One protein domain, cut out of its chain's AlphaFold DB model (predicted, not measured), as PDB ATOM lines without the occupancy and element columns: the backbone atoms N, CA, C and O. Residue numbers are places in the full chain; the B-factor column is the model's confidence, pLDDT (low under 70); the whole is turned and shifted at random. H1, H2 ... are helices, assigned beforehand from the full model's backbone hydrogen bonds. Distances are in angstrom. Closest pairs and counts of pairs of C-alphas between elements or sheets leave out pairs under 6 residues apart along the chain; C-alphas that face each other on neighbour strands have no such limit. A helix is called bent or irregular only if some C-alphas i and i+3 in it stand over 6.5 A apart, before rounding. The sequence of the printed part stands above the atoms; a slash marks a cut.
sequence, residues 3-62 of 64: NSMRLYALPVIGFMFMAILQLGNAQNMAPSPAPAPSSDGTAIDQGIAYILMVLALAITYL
ATOM      1  N   ASN A   3     -12.039 -10.302 -43.047       61.91
ATOM      2  CA  ASN A   3     -11.418 -11.478 -42.434       61.91
ATOM      3  C   ASN A   3     -12.029 -12.781 -42.947       61.91
ATOM      4  O   ASN A   3     -13.234 -12.984 -42.801       61.91
ATOM      5  N   SER A   4     -11.184 -13.679 -43.454       61.47
ATOM      6  CA  SER A   4     -11.543 -15.007 -43.962       61.47
ATOM      7  C   SER A   4     -12.477 -15.784 -43.023       61.47
ATOM      8  O   SER A   4     -13.336 -16.523 -43.486       61.47
ATOM      9  N   MET A   5     -12.412 -15.529 -41.710       61.22
ATOM     10  CA  MET A   5     -13.345 -16.044 -40.699       61.22
ATOM     11  C   MET A   5     -14.826 -15.717 -40.981       61.22
ATOM     12  O   MET A   5     -15.699 -16.564 -40.814       61.22
ATOM     13  N   ARG A   6     -15.129 -14.501 -41.453       61.12
ATOM     14  CA  ARG A   6     -16.491 -14.100 -41.845       61.12
ATOM     15  C   ARG A   6     -16.956 -14.797 -43.123       61.12
ATOM     16  O   ARG A   6     -18.153 -15.010 -43.282       61.12
ATOM     17  N   LEU A   7     -16.020 -15.166 -43.998       66.06
ATOM     18  CA  LEU A   7     -16.304 -15.885 -45.239       66.06
ATOM     19  C   LEU A   7     -16.721 -17.339 -44.968       66.06
ATOM     20  O   LEU A   7     -17.621 -17.836 -45.633       66.06
ATOM     21  N   TYR A   8     -16.122 -17.991 -43.962       73.31
ATOM     22  CA  TYR A   8     -16.474 -19.358 -43.550       73.31
ATOM     23  C   TYR A   8     -17.696 -19.432 -42.622       73.31
ATOM     24  O   TYR A   8     -18.425 -20.419 -42.650       73.31
ATOM     25  N   ALA A   9     -17.971 -18.393 -41.829       75.19
ATOM     26  CA  ALA A   9     -19.121 -18.383 -40.921       75.19
ATOM     27  C   ALA A   9     -20.476 -18.408 -41.660       75.19
ATOM     28  O   ALA A   9     -21.397 -19.110 -41.248       75.19
ATOM     29  N   LEU A  10     -20.594 -17.678 -42.773       78.81
ATOM     30  CA  LEU A  10     -21.815 -17.598 -43.586       78.81
ATOM     31  C   LEU A  10     -22.304 -18.956 -44.136       78.81
ATOM     32  O   LEU A  10     -23.476 -19.277 -43.921       78.81
ATOM     33  N   PRO A  11     -21.469 -19.782 -44.801       82.44
ATOM     34  CA  PRO A  11     -21.909 -21.084 -45.302       82.44
ATOM     35  C   PRO A  11     -22.250 -22.072 -44.178       82.44
ATOM     36  O   PRO A  11     -23.202 -22.836 -44.322       82.44
ATOM     37  N   VAL A  12     -21.542 -22.029 -43.040       85.06
ATOM     38  CA  VAL A  12     -21.827 -22.894 -41.876       85.06
ATOM     39  C   VAL A  12     -23.197 -22.580 -41.271       85.06
ATOM     40  O   VAL A  12     -23.989 -23.489 -41.022       85.06
ATOM     41  N   ILE A  13     -23.514 -21.295 -41.090       86.62
ATOM     42  CA  ILE A  13     -24.827 -20.858 -40.594       86.62
ATOM     43  C   ILE A  13     -25.936 -21.263 -41.576       86.62
ATOM     44  O   ILE A  13     -26.977 -21.764 -41.153       86.62
ATOM     45  N   GLY A  14     -25.703 -21.103 -42.883       86.19
ATOM     46  CA  GLY A  14     -26.651 -21.517 -43.920       86.19
ATOM     47  C   GLY A  14     -26.934 -23.021 -43.904       86.19
ATOM     48  O   GLY A  14     -28.092 -23.428 -43.972       86.19
ATOM     49  N   PHE A  15     -25.899 -23.848 -43.746       86.75
ATOM     50  CA  PHE A  15     -26.042 -25.302 -43.639       86.75
ATOM     51  C   PHE A  15     -26.865 -25.713 -42.410       86.75
ATOM     52  O   PHE A  15     -27.800 -26.504 -42.526       86.75
ATOM     53  N   MET A  16     -26.573 -25.121 -41.247       86.00
ATOM     54  CA  MET A  16     -27.314 -25.377 -40.008       86.00
ATOM     55  C   MET A  16     -28.796 -25.000 -40.138       86.00
ATOM     56  O   MET A  16     -29.669 -25.743 -39.697       86.00
ATOM     57  N   PHE A  17     -29.095 -23.875 -40.794       84.25
ATOM     58  CA  PHE A  17     -30.470 -23.434 -41.024       84.25
ATOM     59  C   PHE A  17     -31.244 -24.397 -41.938       84.25
ATOM     60  O   PHE A  17     -32.380 -24.755 -41.633       84.25
ATOM     61  N   MET A  18     -30.616 -24.888 -43.012       83.12
ATOM     62  CA  MET A  18     -31.229 -25.877 -43.911       83.12
ATOM     63  C   MET A  18     -31.502 -27.213 -43.213       83.12
ATOM     64  O   MET A  18     -32.555 -27.810 -43.435       83.12
ATOM     65  N   ALA A  19     -30.597 -27.658 -42.337       79.75
ATOM     66  CA  ALA A  19     -30.785 -28.872 -41.544       79.75
ATOM     67  C   ALA A  19     -32.001 -28.768 -40.603       79.75
ATOM     68  O   ALA A  19     -32.789 -29.706 -40.505       79.75
ATOM     69  N   ILE A  20     -32.202 -27.607 -39.967       79.25
ATOM     70  CA  ILE A  20     -33.357 -27.353 -39.090       79.25
ATOM     71  C   ILE A  20     -34.664 -27.314 -39.894       79.25
ATOM     72  O   ILE A  20     -35.664 -27.888 -39.466       79.25
ATOM     73  N   LEU A  21     -34.671 -26.682 -41.073       75.50
ATOM     74  CA  LEU A  21     -35.867 -26.598 -41.920       75.50
ATOM     75  C   LEU A  21     -36.321 -27.961 -42.466       75.50
ATOM     76  O   LEU A  21     -37.520 -28.176 -42.649       75.50
ATOM     77  N   GLN A  22     -35.398 -28.896 -42.701       67.44
ATOM     78  CA  GLN A  22     -35.754 -30.244 -43.158       67.44
ATOM     79  C   GLN A  22     -36.435 -31.094 -42.075       67.44
ATOM     80  O   GLN A  22     -37.186 -32.007 -42.419       67.44
ATOM     81  N   LEU A  23     -36.265 -30.766 -40.789       62.16
ATOM     82  CA  LEU A  23     -36.838 -31.530 -39.675       62.16
ATOM     83  C   LEU A  23     -38.374 -31.398 -39.562       62.16
ATOM     84  O   LEU A  23     -39.017 -32.223 -38.921       62.16
ATOM     85  N   GLY A  24     -38.985 -30.392 -40.202       60.84
ATOM     86  CA  GLY A  24     -40.416 -30.084 -40.066       60.84
ATOM     87  C   GLY A  24     -41.381 -30.842 -40.990       60.84
ATOM     88  O   GLY A  24     -42.589 -30.735 -40.803       60.84
ATOM     89  N   ASN A  25     -40.904 -31.607 -41.979       62.47
ATOM     90  CA  ASN A  25     -41.776 -32.250 -42.979       62.47
ATOM     91  C   ASN A  25     -42.259 -33.649 -42.551       62.47
ATOM     92  O   ASN A  25     -42.146 -34.620 -43.309       62.47
ATOM     93  N   ALA A  26     -42.813 -33.753 -41.339       59.69
ATOM     94  CA  ALA A  26     -43.492 -34.962 -40.884       59.69
ATOM     95  C   ALA A  26     -44.700 -35.238 -41.794       59.69
ATOM     96  O   ALA A  26     -45.641 -34.447 -41.880       59.69
ATOM     97  N   GLN A  27     -44.626 -36.340 -42.535       60.75
ATOM     98  CA  GLN A  27     -45.620 -36.748 -43.521       60.75
ATOM     99  C   GLN A  27     -46.982 -36.965 -42.847       60.75
ATOM    100  O   GLN A  27     -47.078 -37.660 -41.837       60.75
ATOM    101  N   ASN A  28     -48.044 -36.400 -43.429       58.47
ATOM    102  CA  ASN A  28     -49.426 -36.608 -43.000       58.47
ATOM    103  C   ASN A  28     -49.868 -38.045 -43.342       58.47
ATOM    104  O   ASN A  28     -50.536 -38.286 -44.350       58.47
ATOM    105  N   MET A  29     -49.444 -39.010 -42.526       61.19
ATOM    106  CA  MET A  29     -49.883 -40.402 -42.587       61.19
ATOM    107  C   MET A  29     -51.289 -40.516 -41.992       61.19
ATOM    108  O   MET A  29     -51.561 -40.001 -40.909       61.19
ATOM    109  N   ALA A  30     -52.190 -41.198 -42.704       66.62
ATOM    110  CA  ALA A  30     -53.475 -41.619 -42.153       66.62
ATOM    111  C   ALA A  30     -53.258 -42.361 -40.814       66.62
ATOM    112  O   ALA A  30     -52.245 -43.057 -40.681       66.62
ATOM    113  N   PRO A  31     -54.162 -42.239 -39.824       64.12
ATOM    114  CA  PRO A  31     -53.939 -42.811 -38.502       64.12
ATOM    115  C   PRO A  31     -54.004 -44.348 -38.544       64.12
ATOM    116  O   PRO A  31     -55.060 -44.956 -38.409       64.12
ATOM    117  N   SER A  32     -52.848 -44.974 -38.753       66.94
ATOM    118  CA  SER A  32     -52.535 -46.349 -38.348       66.94
ATOM    119  C   SER A  32     -52.250 -46.352 -36.838       66.94
ATOM    120  O   SER A  32     -51.826 -45.307 -36.335       66.94
ATOM    121  N   PRO A  33     -52.432 -47.467 -36.094       71.88
ATOM    122  CA  PRO A  33     -51.947 -47.563 -34.718       71.88
ATOM    123  C   PRO A  33     -50.509 -47.050 -34.652       71.88
ATOM    124  O   PRO A  33     -49.629 -47.574 -35.339       71.88
ATOM    125  N   ALA A  34     -50.309 -45.953 -33.921       71.44
ATOM    126  CA  ALA A  34     -49.021 -45.286 -33.878       71.44
ATOM    127  C   ALA A  34     -48.018 -46.233 -33.205       71.44
ATOM    128  O   ALA A  34     -48.302 -46.718 -32.103       71.44
ATOM    129  N   PRO A  35     -46.864 -46.521 -33.835       72.75
ATOM    130  CA  PRO A  35     -45.759 -47.168 -33.146       72.75
ATOM    131  C   PRO A  35     -45.454 -46.405 -31.855       72.75
ATOM    132  O   PRO A  35     -45.572 -45.176 -31.821       72.75
ATOM    133  N   ALA A  36     -45.075 -47.117 -30.791       78.06
ATOM    134  CA  ALA A  36     -44.631 -46.458 -29.571       78.06
ATOM    135  C   ALA A  36     -43.510 -45.458 -29.920       78.06
ATOM    136  O   ALA A  36     -42.634 -45.798 -30.721       78.06
ATOM    137  N   PRO A  37     -43.526 -44.234 -29.367       73.25
ATOM    138  CA  PRO A  37     -42.490 -43.253 -29.656       73.25
ATOM    139  C   PRO A  37     -41.126 -43.813 -29.231       73.25
ATOM    140  O   PRO A  37     -40.889 -44.051 -28.049       73.25
ATOM    141  N   SER A  38     -40.232 -44.047 -30.195       73.81
ATOM    142  CA  SER A  38     -38.847 -44.434 -29.932       73.81
ATOM    143  C   SER A  38     -37.973 -43.184 -29.914       73.81
ATOM    144  O   SER A  38     -37.702 -42.590 -30.957       73.81
ATOM    145  N   SER A  39     -37.531 -42.771 -28.730       71.12
ATOM    146  CA  SER A  39     -36.514 -41.730 -28.572       71.12
ATOM    147  C   SER A  39     -35.139 -42.391 -28.503       71.12
ATOM    148  O   SER A  39     -34.613 -42.620 -27.419       71.12
ATOM    149  N   ASP A  40     -34.579 -42.754 -29.658       73.31
ATOM    150  CA  ASP A  40     -33.212 -43.271 -29.730       73.31
ATOM    151  C   ASP A  40     -32.236 -42.093 -29.577       73.31
ATOM    152  O   ASP A  40     -31.957 -41.354 -30.524       73.31
ATOM    153  N   GLY A  41     -31.785 -41.846 -28.343       84.50
ATOM    154  CA  GLY A  41     -30.894 -40.734 -27.982       84.50
ATOM    155  C   GLY A  41     -29.559 -40.724 -28.737       84.50
ATOM    156  O   GLY A  41     -28.838 -39.730 -28.688       84.50
ATOM    157  N   THR A  42     -29.265 -41.777 -29.509       86.06
ATOM    158  CA  THR A  42     -28.020 -41.928 -30.261       86.06
ATOM    159  C   THR A  42     -27.745 -40.779 -31.230       86.06
ATOM    160  O   THR A  42     -26.582 -40.457 -31.459       86.06
ATOM    161  N   ALA A  43     -28.775 -40.147 -31.804       85.56
ATOM    162  CA  ALA A  43     -28.586 -39.035 -32.736       85.56
ATOM    163  C   ALA A  43     -28.058 -37.777 -32.024       85.56
ATOM    164  O   ALA A  43     -27.230 -37.047 -32.571       85.56
ATOM    165  N   ILE A  44     -28.503 -37.544 -30.784       88.69
ATOM    166  CA  ILE A  44     -28.015 -36.448 -29.938       88.69
ATOM    167  C   ILE A  44     -26.580 -36.748 -29.504       88.69
ATOM    168  O   ILE A  44     -25.711 -35.887 -29.641       88.69
ATOM    169  N   ASP A  45     -26.313 -37.981 -29.073       93.06
ATOM    170  CA  ASP A  45     -24.977 -38.409 -28.653       93.06
ATOM    171  C   ASP A  45     -23.954 -38.289 -29.795       93.06
ATOM    172  O   ASP A  45     -22.862 -37.746 -29.608       93.06
ATOM    173  N   GLN A  46     -24.320 -38.713 -31.008       90.38
ATOM    174  CA  GLN A  46     -23.488 -38.574 -32.209       90.38
ATOM    175  C   GLN A  46     -23.264 -37.108 -32.591       90.38
ATOM    176  O   GLN A  46     -22.148 -36.733 -32.955       90.38
ATOM    177  N   GLY A  47     -24.295 -36.267 -32.472       92.38
ATOM    178  CA  GLY A  47     -24.179 -34.828 -32.700       92.38
ATOM    179  C   GLY A  47     -23.182 -34.174 -31.741       92.38
ATOM    180  O   GLY A  47     -22.284 -33.455 -32.180       92.38
ATOM    181  N   ILE A  48     -23.287 -34.474 -30.442       94.62
ATOM    182  CA  ILE A  48     -22.350 -33.986 -29.421       94.62
ATOM    183  C   ILE A  48     -20.933 -34.483 -29.720       94.62
ATOM    184  O   ILE A  48     -19.998 -33.683 -29.712       94.62
ATOM    185  N   ALA A  49     -20.761 -35.766 -30.051       96.69
ATOM    186  CA  ALA A  49     -19.456 -36.330 -30.391       96.69
ATOM    187  C   ALA A  49     -18.797 -35.602 -31.577       96.69
ATOM    188  O   ALA A  49     -17.614 -35.265 -31.516       96.69
ATOM    189  N   TYR A  50     -19.564 -35.295 -32.626       94.25
ATOM    190  CA  TYR A  50     -19.053 -34.587 -33.801       94.25
ATOM    191  C   TYR A  50     -18.672 -33.133 -33.486       94.25
ATOM    192  O   TYR A  50     -17.628 -32.653 -33.933       94.25
ATOM    193  N   ILE A  51     -19.475 -32.437 -32.671       96.50
ATOM    194  CA  ILE A  51     -19.164 -31.075 -32.207       96.50
ATOM    195  C   ILE A  51     -17.877 -31.076 -31.381       96.50
ATOM    196  O   ILE A  51     -17.005 -30.242 -31.617       96.50
ATOM    197  N   LEU A  52     -17.732 -32.020 -30.446       95.50
ATOM    198  CA  LEU A  52     -16.531 -32.142 -29.622       95.50
ATOM    199  C   LEU A  52     -15.291 -32.466 -30.464       95.50
ATOM    200  O   LEU A  52     -14.234 -31.887 -30.221       95.50
ATOM    201  N   MET A  53     -15.417 -33.323 -31.483       96.56
ATOM    202  CA  MET A  53     -14.330 -33.632 -32.417       96.56
ATOM    203  C   MET A  53     -13.854 -32.379 -33.166       96.56
ATOM    204  O   MET A  53     -12.655 -32.099 -33.212       96.56
ATOM    205  N   VAL A  54     -14.781 -31.604 -33.737       95.31
ATOM    206  CA  VAL A  54     -14.445 -30.372 -34.469       95.31
ATOM    207  C   VAL A  54     -13.907 -29.294 -33.525       95.31
ATOM    208  O   VAL A  54     -12.957 -28.595 -33.874       95.31
ATOM    209  N   LEU A  55     -14.464 -29.179 -32.316       96.12
ATOM    210  CA  LEU A  55     -13.979 -28.256 -31.291       96.12
ATOM    211  C   LEU A  55     -12.538 -28.582 -30.885       96.12
ATOM    212  O   LEU A  55     -11.710 -27.678 -30.828       96.12
ATOM    213  N   ALA A  56     -12.227 -29.860 -30.651       96.81
ATOM    214  CA  ALA A  56     -10.873 -30.307 -30.341       96.81
ATOM    215  C   ALA A  56      -9.901 -29.958 -31.475       96.81
ATOM    216  O   ALA A  56      -8.860 -29.355 -31.225       96.81
ATOM    217  N   LEU A  57     -10.283 -30.248 -32.721       95.62
ATOM    218  CA  LEU A  57      -9.492 -29.903 -33.900       95.62
ATOM    219  C   LEU A  57      -9.224 -28.390 -33.994       95.62
ATOM    220  O   LEU A  57      -8.095 -27.977 -34.259       95.62
ATOM    221  N   ALA A  58     -10.240 -27.563 -33.738       91.19
ATOM    222  CA  ALA A  58     -10.109 -26.111 -33.738       91.19
ATOM    223  C   ALA A  58      -9.183 -25.612 -32.619       91.19
ATOM    224  O   ALA A  58      -8.312 -24.790 -32.883       91.19
ATOM    225  N   ILE A  59      -9.329 -26.121 -31.389       95.06
ATOM    226  CA  ILE A  59      -8.459 -25.759 -30.259       95.06
ATOM    227  C   ILE A  59      -7.005 -26.093 -30.584       95.06
ATOM    228  O   ILE A  59      -6.137 -25.243 -30.401       95.06
ATOM    229  N   THR A  60      -6.735 -27.293 -31.107       95.62
ATOM    230  CA  THR A  60      -5.376 -27.684 -31.493       95.62
ATOM    231  C   THR A  60      -4.800 -26.731 -32.535       95.62
ATOM    232  O   THR A  60      -3.676 -26.286 -32.371       95.62
ATOM    233  N   TYR A  61      -5.564 -26.358 -33.563       87.88
ATOM    234  CA  TYR A  61      -5.074 -25.462 -34.614       87.88
ATOM    235  C   TYR A  61      -4.898 -24.003 -34.158       87.88
ATOM    236  O   TYR A  61      -4.092 -23.275 -34.720       87.88
ATOM    237  N   LEU A  62      -5.670 -23.552 -33.165       85.94
ATOM    238  CA  LEU A  62      -5.593 -22.182 -32.644       85.94
ATOM    239  C   LEU A  62      -4.463 -21.982 -31.626       85.94
ATOM    240  O   LEU A  62      -4.033 -20.850 -31.421       85.94
TER     241      LEU A  62
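What this domain is: This is residues 3 to 62 of the 64 residues of an uncharacterized protein of Citrus clementina (UniProt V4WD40). The model is a long, open U: two helices, H1 and H2, make its arms, run opposite ways with an empty gap between them, and are joined by a long loop, residues 23 to 41, that swings out far beyond their ends and comes back. The two arms do not pack on each other, and no part of the loop folds back onto them. The printed part has 60 residues with two named helices, H1 then H2, and no named strand; its class is all helix. It is extended, with a radius of gyration of the C-alphas of 17.5 A and spans of 53 by 22 by 6 A.

Where its parts are: After Asn 3, H1 covers residues 4 to 22, from C-alpha 4 at (-11.543, -15.007, -43.962) to C-alpha 22 at (-35.754, -30.244, -43.158), a length of 28.6 A. H1 is neither bent nor irregular, but only just: C-alphas 7 and 10 are 6.0 A apart. H2, the longest helix, covers residues 42 to 62, is 30.0 A long and ends with C-alpha 62 at (-5.593, -22.182, -32.644).

How they stand to each other: H1 and H2 are apart, with no C-alpha of the one within 8 A of the other. The N-to-C direction of H1 is (-0.84, -0.53, 0.05) and that of H2 is (0.84, 0.54, -0.08). Residues 3 to 62 stand free: no C-alpha has another, 8 or more residues away along the chain, within 10 A. In H2 every O i to N i+4 pair is within hydrogen-bond range; in H1 12 of 15 are.

The domain as a whole: The two C-alphas farthest apart are those of Asn 3 and Pro 33, 54.8 A, while the first and last printed C-alphas, of Asn 3 and Leu 62, are 15.6 A apart. The printed part has no cut. The link from H1 to H2, 19 residues, is long. The mean pLDDT of the printed part is 79.4, and residues 3 to 7 and 22 to 32 are under 70.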